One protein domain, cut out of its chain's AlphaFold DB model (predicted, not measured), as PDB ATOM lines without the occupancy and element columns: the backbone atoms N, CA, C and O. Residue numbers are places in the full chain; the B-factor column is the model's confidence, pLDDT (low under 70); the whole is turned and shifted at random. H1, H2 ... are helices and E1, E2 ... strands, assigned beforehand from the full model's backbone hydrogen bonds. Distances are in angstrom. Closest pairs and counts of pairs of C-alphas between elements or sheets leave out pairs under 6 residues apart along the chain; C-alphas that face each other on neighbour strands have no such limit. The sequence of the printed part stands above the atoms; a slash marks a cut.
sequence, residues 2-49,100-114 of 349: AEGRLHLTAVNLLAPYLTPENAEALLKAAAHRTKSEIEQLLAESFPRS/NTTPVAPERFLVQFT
ATOM      1  N   ALA A   2     -17.005  32.993  15.023       38.00
ATOM      2  CA  ALA A   2     -15.906  33.096  15.995       38.00
ATOM      3  C   ALA A   2     -15.243  31.753  16.388       38.00
ATOM      4  O   ALA A   2     -14.083  31.742  16.766       38.00
ATOM      5  N   GLU A   3     -15.943  30.623  16.241       50.12
ATOM      6  CA  GLU A   3     -15.441  29.288  16.617       50.12
ATOM      7  C   GLU A   3     -15.075  28.383  15.419       50.12
ATOM      8  O   GLU A   3     -14.923  27.177  15.576       50.12
ATOM      9  N   GLY A   4     -15.009  28.907  14.188       58.28
ATOM     10  CA  GLY A   4     -14.597  28.120  13.005       58.28
ATOM     11  C   GLY A   4     -15.569  27.020  12.531       58.28
ATOM     12  O   GLY A   4     -15.286  26.338  11.552       58.28
ATOM     13  N   ARG A   5     -16.735  26.867  13.173       67.75
ATOM     14  CA  ARG A   5     -17.732  25.817  12.872       67.75
ATOM     15  C   ARG A   5     -18.377  25.920  11.476       67.75
ATOM     16  O   ARG A   5     -18.818  24.912  10.934       67.75
ATOM     17  N   LEU A   6     -18.427  27.121  10.888       75.50
ATOM     18  CA  LEU A   6     -19.011  27.409   9.568       75.50
ATOM     19  C   LEU A   6     -18.192  28.487   8.842       75.50
ATOM     20  O   LEU A   6     -17.794  29.477   9.461       75.50
ATOM     21  N   HIS A   7     -17.979  28.319   7.533       80.12
ATOM     22  CA  HIS A   7     -17.331  29.318   6.668       80.12
ATOM     23  C   HIS A   7     -18.343  30.344   6.127       80.12
ATOM     24  O   HIS A   7     -19.539  30.075   6.057       80.12
ATOM     25  N   LEU A   8     -17.880  31.538   5.735       78.62
ATOM     26  CA  LEU A   8     -18.751  32.641   5.283       78.62
ATOM     27  C   LEU A   8     -19.634  32.244   4.083       78.62
ATOM     28  O   LEU A   8     -20.788  32.654   3.979       78.62
ATOM     29  N   THR A   9     -19.108  31.398   3.193       76.50
ATOM     30  CA  THR A   9     -19.854  30.863   2.049       76.50
ATOM     31  C   THR A   9     -21.000  29.944   2.485       76.50
ATOM     32  O   THR A   9     -22.064  30.002   1.878       76.50
ATOM     33  N   ALA A  10     -20.830  29.151   3.551       79.00
ATOM     34  CA  ALA A  10     -21.893  28.321   4.122       79.00
ATOM     35  C   ALA A  10     -23.067  29.170   4.611       79.00
ATOM     36  O   ALA A  10     -24.211  28.866   4.299       79.00
ATOM     37  N   VAL A  11     -22.790  30.259   5.333       81.88
ATOM     38  CA  VAL A  11     -23.839  31.136   5.879       81.88
ATOM     39  C   VAL A  11     -24.682  31.743   4.755       81.88
ATOM     40  O   VAL A  11     -25.906  31.716   4.829       81.88
ATOM     41  N   ASN A  12     -24.042  32.200   3.674       82.81
ATOM     42  CA  ASN A  12     -24.748  32.745   2.511       82.81
ATOM     43  C   ASN A  12     -25.592  31.698   1.763       82.81
ATOM     44  O   ASN A  12     -26.636  32.045   1.220       82.81
ATOM     45  N   LEU A  13     -25.151  30.435   1.720       81.25
ATOM     46  CA  LEU A  13     -25.906  29.348   1.086       81.25
ATOM     47  C   LEU A  13     -27.120  28.912   1.916       81.25
ATOM     48  O   LEU A  13     -28.151  28.578   1.341       81.25
ATOM     49  N   LEU A  14     -26.998  28.915   3.247       84.81
ATOM     50  CA  LEU A  14     -28.056  28.481   4.163       84.81
ATOM     51  C   LEU A  14     -29.106  29.575   4.396       84.81
ATOM     52  O   LEU A  14     -30.273  29.246   4.574       84.81
ATOM     53  N   ALA A  15     -28.719  30.857   4.361       85.62
ATOM     54  CA  ALA A  15     -29.591  31.997   4.674       85.62
ATOM     55  C   ALA A  15     -30.989  31.974   4.015       85.62
ATOM     56  O   ALA A  15     -31.952  32.266   4.719       85.62
ATOM     57  N   PRO A  16     -31.157  31.590   2.733       82.75
ATOM     58  CA  PRO A  16     -32.477  31.532   2.098       82.75
ATOM     59  C   PRO A  16     -33.396  30.417   2.624       82.75
ATOM     60  O   PRO A  16     -34.591  30.446   2.348       82.75
ATOM     61  N   TYR A  17     -32.845  29.424   3.328       80.00
ATOM     62  CA  TYR A  17     -33.547  28.219   3.784       80.00
ATOM     63  C   TYR A  17     -33.709  28.156   5.312       80.00
ATOM     64  O   TYR A  17     -34.313  27.210   5.821       80.00
ATOM     65  N   LEU A  18     -33.170  29.137   6.047       85.75
ATOM     66  CA  LEU A  18     -33.278  29.218   7.503       85.75
ATOM     67  C   LEU A  18     -34.652  29.768   7.906       85.75
ATOM     68  O   LEU A  18     -34.960  30.937   7.679       85.75
ATOM     69  N   THR A  19     -35.447  28.928   8.559       83.12
ATOM     70  CA  THR A  19     -36.678  29.293   9.267       83.12
ATOM     71  C   THR A  19     -36.457  29.098  10.772       83.12
ATOM     72  O   THR A  19     -35.592  28.305  11.163       83.12
ATOM     73  N   PRO A  20     -37.191  29.803  11.652       80.19
ATOM     74  CA  PRO A  20     -37.021  29.650  13.099       80.19
ATOM     75  C   PRO A  20     -37.205  28.201  13.586       80.19
ATOM     76  O   PRO A  20     -36.605  27.816  14.586       80.19
ATOM     77  N   GLU A  21     -37.954  27.378  12.854       75.00
ATOM     78  CA  GLU A  21     -38.214  25.970  13.167       75.00
ATOM     79  C   GLU A  21     -37.086  25.017  12.736       75.00
ATOM     80  O   GLU A  21     -36.937  23.946  13.323       75.00
ATOM     81  N   ASN A  22     -36.288  25.367  11.717       84.81
ATOM     82  CA  ASN A  22     -35.252  24.484  11.160       84.81
ATOM     83  C   ASN A  22     -33.811  24.967  11.420       84.81
ATOM     84  O   ASN A  22     -32.863  24.207  11.199       84.81
ATOM     85  N   ALA A  23     -33.639  26.204  11.901       82.06
ATOM     86  CA  ALA A  23     -32.347  26.876  11.948       82.06
ATOM     87  C   ALA A  23     -31.300  26.119  12.776       82.06
ATOM     88  O   ALA A  23     -30.170  25.941  12.322       82.06
ATOM     89  N   GLU A  24     -31.662  25.632  13.964       81.50
ATOM     90  CA  GLU A  24     -30.720  24.922  14.838       81.50
ATOM     91  C   GLU A  24     -30.251  23.596  14.217       81.50
ATOM     92  O   GLU A  24     -29.050  23.312  14.167       81.50
ATOM     93  N   ALA A  25     -31.184  22.812  13.673       83.06
ATOM     94  CA  ALA A  25     -30.883  21.529  13.044       83.06
ATOM     95  C   ALA A  25     -30.032  21.699  11.772       83.06
ATOM     96  O   ALA A  25     -29.038  20.990  11.592       83.06
ATOM     97  N   LEU A  26     -30.379  22.671  10.922       83.62
ATOM     98  CA  LEU A  26     -29.705  22.931   9.649       83.62
ATOM     99  C   LEU A  26     -28.282  23.483   9.858       83.62
ATOM    100  O   LEU A  26     -27.338  23.044   9.196       83.62
ATOM    101  N   LEU A  27     -28.094  24.385  10.832       85.69
ATOM    102  CA  LEU A  27     -26.773  24.917  11.195       85.69
ATOM    103  C   LEU A  27     -25.871  23.845  11.819       85.69
ATOM    104  O   LEU A  27     -24.678  23.800  11.514       85.69
ATOM    105  N   LYS A  28     -26.430  22.960  12.656       85.50
ATOM    106  CA  LYS A  28     -25.692  21.828  13.235       85.50
ATOM    107  C   LYS A  28     -25.254  20.832  12.161       85.50
ATOM    108  O   LYS A  28     -24.120  20.363  12.196       85.50
ATOM    109  N   ALA A  29     -26.120  20.537  11.194       81.88
ATOM    110  CA  ALA A  29     -25.834  19.579  10.129       81.88
ATOM    111  C   ALA A  29     -24.814  20.096   9.090       81.88
ATOM    112  O   ALA A  29     -24.067  19.301   8.511       81.88
ATOM    113  N   ALA A  30     -24.746  21.418   8.889       84.25
ATOM    114  CA  ALA A  30     -23.787  22.069   7.995       84.25
ATOM    115  C   ALA A  30     -22.406  22.337   8.629       84.25
ATOM    116  O   ALA A  30     -21.471  22.723   7.921       84.25
ATOM    117  N   ALA A  31     -22.253  22.147   9.945       86.19
ATOM    118  CA  ALA A  31     -20.993  22.399  10.641       86.19
ATOM    119  C   ALA A  31     -19.856  21.516  10.093       86.19
ATOM    120  O   ALA A  31     -20.041  20.325   9.853       86.19
ATOM    121  N   HIS A  32     -18.675  22.110   9.888       79.56
ATOM    122  CA  HIS A  32     -17.467  21.458   9.347       79.56
ATOM    123  C   HIS A  32     -17.596  20.836   7.944       79.56
ATOM    124  O   HIS A  32     -16.674  20.159   7.489       79.56
ATOM    125  N   ARG A  33     -18.695  21.098   7.228       78.06
ATOM    126  CA  ARG A  33     -18.893  20.607   5.864       78.06
ATOM    127  C   ARG A  33     -18.290  21.541   4.817       78.06
ATOM    128  O   ARG A  33     -18.281  22.773   4.939       78.06
ATOM    129  N   THR A  34     -17.793  20.943   3.745       78.62
ATOM    130  CA  THR A  34     -17.340  21.656   2.550       78.62
ATOM    131  C   THR A  34     -18.521  22.300   1.826       78.62
ATOM    132  O   THR A  34     -19.677  21.925   2.010       78.62
ATOM    133  N   LYS A  35     -18.239  23.278   0.962       76.62
ATOM    134  CA  LYS A  35     -19.272  23.964   0.171       76.62
ATOM    135  C   LYS A  35     -20.183  22.979  -0.585       76.62
ATOM    136  O   LYS A  35     -21.398  23.117  -0.512       76.62
ATOM    137  N   SER A  36     -19.608  21.986  -1.261       65.62
ATOM    138  CA  SER A  36     -20.358  20.994  -2.045       65.62
ATOM    139  C   SER A  36     -21.248  20.101  -1.183       65.62
ATOM    140  O   SER A  36     -22.360  19.775  -1.578       65.62
ATOM    141  N   GLU A  37     -20.788  19.728   0.012       75.00
ATOM    142  CA  GLU A  37     -21.581  18.919   0.944       75.00
ATOM    143  C   GLU A  37     -22.758  19.711   1.529       75.00
ATOM    144  O   GLU A  37     -23.811  19.141   1.799       75.00
ATOM    145  N   ILE A  38     -22.600  21.027   1.702       81.88
ATOM    146  CA  ILE A  38     -23.686  21.920   2.128       81.88
ATOM    147  C   ILE A  38     -24.708  22.103   1.000       81.88
ATOM    148  O   ILE A  38     -25.908  22.059   1.255       81.88
ATOM    149  N   GLU A  39     -24.258  22.261  -0.248       73.38
ATOM    150  CA  GLU A  39     -25.146  22.295  -1.420       73.38
ATOM    151  C   GLU A  39     -25.941  20.984  -1.563       73.38
ATOM    152  O   GLU A  39     -27.133  21.023  -1.863       73.38
ATOM    153  N   GLN A  40     -25.315  19.835  -1.287       71.25
ATOM    154  CA  GLN A  40     -25.989  18.536  -1.281       71.25
ATOM    155  C   GLN A  40     -27.032  18.420  -0.158       71.25
ATOM    156  O   GLN A  40     -28.167  18.037  -0.430       71.25
ATOM    157  N   LEU A  41     -26.684  18.810   1.074       82.12
ATOM    158  CA  LEU A  41     -27.613  18.837   2.213       82.12
ATOM    159  C   LEU A  41     -28.856  19.686   1.911       82.12
ATOM    160  O   LEU A  41     -29.979  19.307   2.249       82.12
ATOM    161  N   LEU A  42     -28.660  20.830   1.251       80.94
ATOM    162  CA  LEU A  42     -29.751  21.702   0.830       80.94
ATOM    163  C   LEU A  42     -30.612  21.071  -0.269       80.94
ATOM    164  O   LEU A  42     -31.829  21.190  -0.202       80.94
ATOM    165  N   ALA A  43     -30.024  20.377  -1.244       69.94
ATOM    166  CA  ALA A  43     -30.789  19.693  -2.291       69.94
ATOM    167  C   ALA A  43     -31.583  18.480  -1.775       69.94
ATOM    168  O   ALA A  43     -32.676  18.218  -2.272       69.94
ATOM    169  N   GLU A  44     -31.060  17.762  -0.776       73.94
ATOM    170  CA  GLU A  44     -31.783  16.691  -0.075       73.94
ATOM    171  C   GLU A  44     -32.978  17.246   0.712       73.94
ATOM    172  O   GLU A  44     -34.054  16.651   0.715       73.94
ATOM    173  N   SER A  45     -32.801  18.408   1.346       75.44
ATOM    174  CA  SER A  45     -33.825  19.033   2.193       75.44
ATOM    175  C   SER A  45     -34.853  19.857   1.401       75.44
ATOM    176  O   SER A  45     -35.988  20.012   1.845       75.44
ATOM    177  N   PHE A  46     -34.471  20.391   0.234       77.00
ATOM    178  CA  PHE A  46     -35.269  21.314  -0.584       77.00
ATOM    179  C   PHE A  46     -35.126  21.019  -2.097       77.00
ATOM    180  O   PHE A  46     -34.529  21.815  -2.833       77.00
ATOM    181  N   PRO A  47     -35.656  19.886  -2.596       65.06
ATOM    182  CA  PRO A  47     -35.562  19.517  -4.010       65.06
ATOM    183  C   PRO A  47     -36.329  20.504  -4.907       65.06
ATOM    184  O   PRO A  47     -37.466  20.879  -4.611       65.06
ATOM    185  N   ARG A  48     -35.728  20.926  -6.029       54.81
ATOM    186  CA  ARG A  48     -36.373  21.835  -7.000       54.81
ATOM    187  C   ARG A  48     -37.074  21.038  -8.103       54.81
ATOM    188  O   ARG A  48     -36.515  20.077  -8.620       54.81
ATOM    189  N   SER A  49     -38.276  21.460  -8.501       44.47
ATOM    190  CA  SER A  49     -39.013  20.856  -9.620       44.47
ATOM    191  C   SER A  49     -38.288  21.117 -10.952       44.47
ATOM    192  O   SER A  49     -37.986  22.261 -11.286       44.47
ATOM    193  N   ASN A 100     -22.051  26.254 -14.020       57.31
ATOM    194  CA  ASN A 100     -22.696  26.000 -12.737       57.31
ATOM    195  C   ASN A 100     -23.153  24.538 -12.693       57.31
ATOM    196  O   ASN A 100     -23.840  24.068 -13.600       57.31
ATOM    197  N   THR A 101     -22.724  23.820 -11.656       61.88
ATOM    198  CA  THR A 101     -23.256  22.501 -11.307       61.88
ATOM    199  C   THR A 101     -24.046  22.684 -10.028       61.88
ATOM    200  O   THR A 101     -23.462  22.954  -8.982       61.88
ATOM    201  N   THR A 102     -25.368  22.604 -10.115       61.38
ATOM    202  CA  THR A 102     -26.248  22.753  -8.952       61.38
ATOM    203  C   THR A 102     -26.933  21.411  -8.699       61.38
ATOM    204  O   THR A 102     -27.510  20.850  -9.637       61.38
ATOM    205  N   PRO A 103     -26.861  20.857  -7.476       61.09
ATOM    206  CA  PRO A 103     -27.646  19.677  -7.140       61.09
ATOM    207  C   PRO A 103     -29.136  20.046  -7.185       61.09
ATOM    208  O   PRO A 103     -29.543  21.057  -6.613       61.09
ATOM    209  N   VAL A 104     -29.937  19.273  -7.924       62.22
ATOM    210  CA  VAL A 104     -31.373  19.550  -8.146       62.22
ATOM    211  C   VAL A 104     -32.256  18.592  -7.347       62.22
ATOM    212  O   VAL A 104     -33.294  19.004  -6.830       62.22
ATOM    213  N   ALA A 105     -31.808  17.345  -7.201       57.28
ATOM    214  CA  ALA A 105     -32.408  16.292  -6.387       57.28
ATOM    215  C   ALA A 105     -31.311  15.277  -5.982       57.28
ATOM    216  O   ALA A 105     -30.207  15.337  -6.540       57.28
ATOM    217  N   PRO A 106     -31.570  14.330  -5.057       56.72
ATOM    218  CA  PRO A 106     -30.636  13.238  -4.779       56.72
ATOM    219  C   PRO A 106     -30.203  12.536  -6.075       56.72
ATOM    220  O   PRO A 106     -31.034  12.226  -6.927       56.72
ATOM    221  N   GLU A 107     -28.893  12.343  -6.248       69.06
ATOM    222  CA  GLU A 107     -28.265  11.732  -7.437       69.06
ATOM    223  C   GLU A 107     -28.510  12.448  -8.785       69.06
ATOM    224  O   GLU A 107     -28.135  11.926  -9.838       69.06
ATOM    225  N   ARG A 108     -29.078  13.665  -8.787       70.56
ATOM    226  CA  ARG A 108     -29.326  14.451 -10.006       70.56
ATOM    227  C   ARG A 108     -28.739  15.849  -9.917       70.56
ATOM    228  O   ARG A 108     -29.076  16.657  -9.050       70.56
ATOM    229  N   PHE A 109     -27.887  16.152 -10.886       73.75
ATOM    230  CA  PHE A 109     -27.163  17.412 -10.970       73.75
ATOM    231  C   PHE A 109     -27.489  18.090 -12.296       73.75
ATOM    232  O   PHE A 109     -27.334  17.484 -13.358       73.75
ATOM    233  N   LEU A 110     -27.912  19.354 -12.241       74.12
ATOM    234  CA  LEU A 110     -28.036  20.179 -13.437       74.12
ATOM    235  C   LEU A 110     -26.667  20.772 -13.752       74.12
ATOM    236  O   LEU A 110     -26.072  21.461 -12.919       74.12
ATOM    237  N   VAL A 111     -26.192  20.509 -14.965       77.12
ATOM    238  CA  VAL A 111     -24.946  21.062 -15.491       77.12
ATOM    239  C   VAL A 111     -25.294  22.007 -16.631       77.12
ATOM    240  O   VAL A 111     -25.816  21.575 -17.657       77.12
ATOM    241  N   GLN A 112     -24.992  23.294 -16.456       77.62
ATOM    242  CA  GLN A 112     -25.166  24.310 -17.492       77.62
ATOM    243  C   GLN A 112     -23.815  24.948 -17.823       77.62
ATOM    244  O   GLN A 112     -23.117  25.462 -16.945       77.62
ATOM    245  N   PHE A 113     -23.451  24.919 -19.101       77.19
ATOM    246  CA  PHE A 113     -22.279  25.595 -19.648       77.19
ATOM    247  C   PHE A 113     -22.555  26.018 -21.092       77.19
ATOM    248  O   PHE A 113     -23.472  25.518 -21.743       77.19
ATOM    249  N   THR A 114     -21.736  26.936 -21.592       78.81
ATOM    250  CA  THR A 114     -21.755  27.409 -22.978       78.81
ATOM    251  C   THR A 114     -20.534  26.876 -23.719       78.81
ATOM    252  O   THR A 114     -19.424  26.961 -23.192       78.81
TER     253      THR A 114
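AT A GLANCE: This is residues 2 to 49 and 100 to 114 of the 349 residues of an uncharacterized protein of Candidatus Eisenbacteria bacterium (UniProt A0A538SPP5). H1 and H3 lie side by side with H2 aslant, and the hairpin E1 E2 packs on H3 through E1, with E2 beyond. The printed part has 63 residues, in order H1, H2, H3, E1, E2, the strands antiparallel, class mixed. It spans 40 by 23 by 18 A, only just compact, close to loose, radius of gyration of the C-alphas 12.4 A.

HOW THE PARTS SIT: H1, residues 8 to 17, only just touches H2, residues 23 to 30, with 3 pairs of C-alphas within 8 A, closest Ala 10 and Ala 30, 7.6 A. H1 touches H3, residues 35 to 45, at a shallow tilt of 12 degrees, the same way; closest C-alphas Ala 10 and Lys 35, 6.4 A. The closest C-alphas of H3 and E1, residues 100 to 105, are Ala 43 and Ala 105, 5.6 A. E1 and E2, residues 108 to 112, form an antiparallel hairpin; N 102 and O 110 are within hydrogen-bond range, 3.1 A. Every O i to N i+4 pair is within range in H2 and H3, 4 of 6 in H1.

IN THESE COORDINATES: H1 begins at C-alpha 8 (-18.751, 32.641, 5.283); H1 and H3 each measure 15.5 A, E1 15.1 A. E2 ends at C-alpha 112 (-25.166, 24.310, -17.492).

THE WHOLE: Residues 50 to 99 are not printed; C-alphas 49 and 100 are 17.4 A apart across the cut. The pLDDT is under 70 in 17 residues, among them 100 to 107.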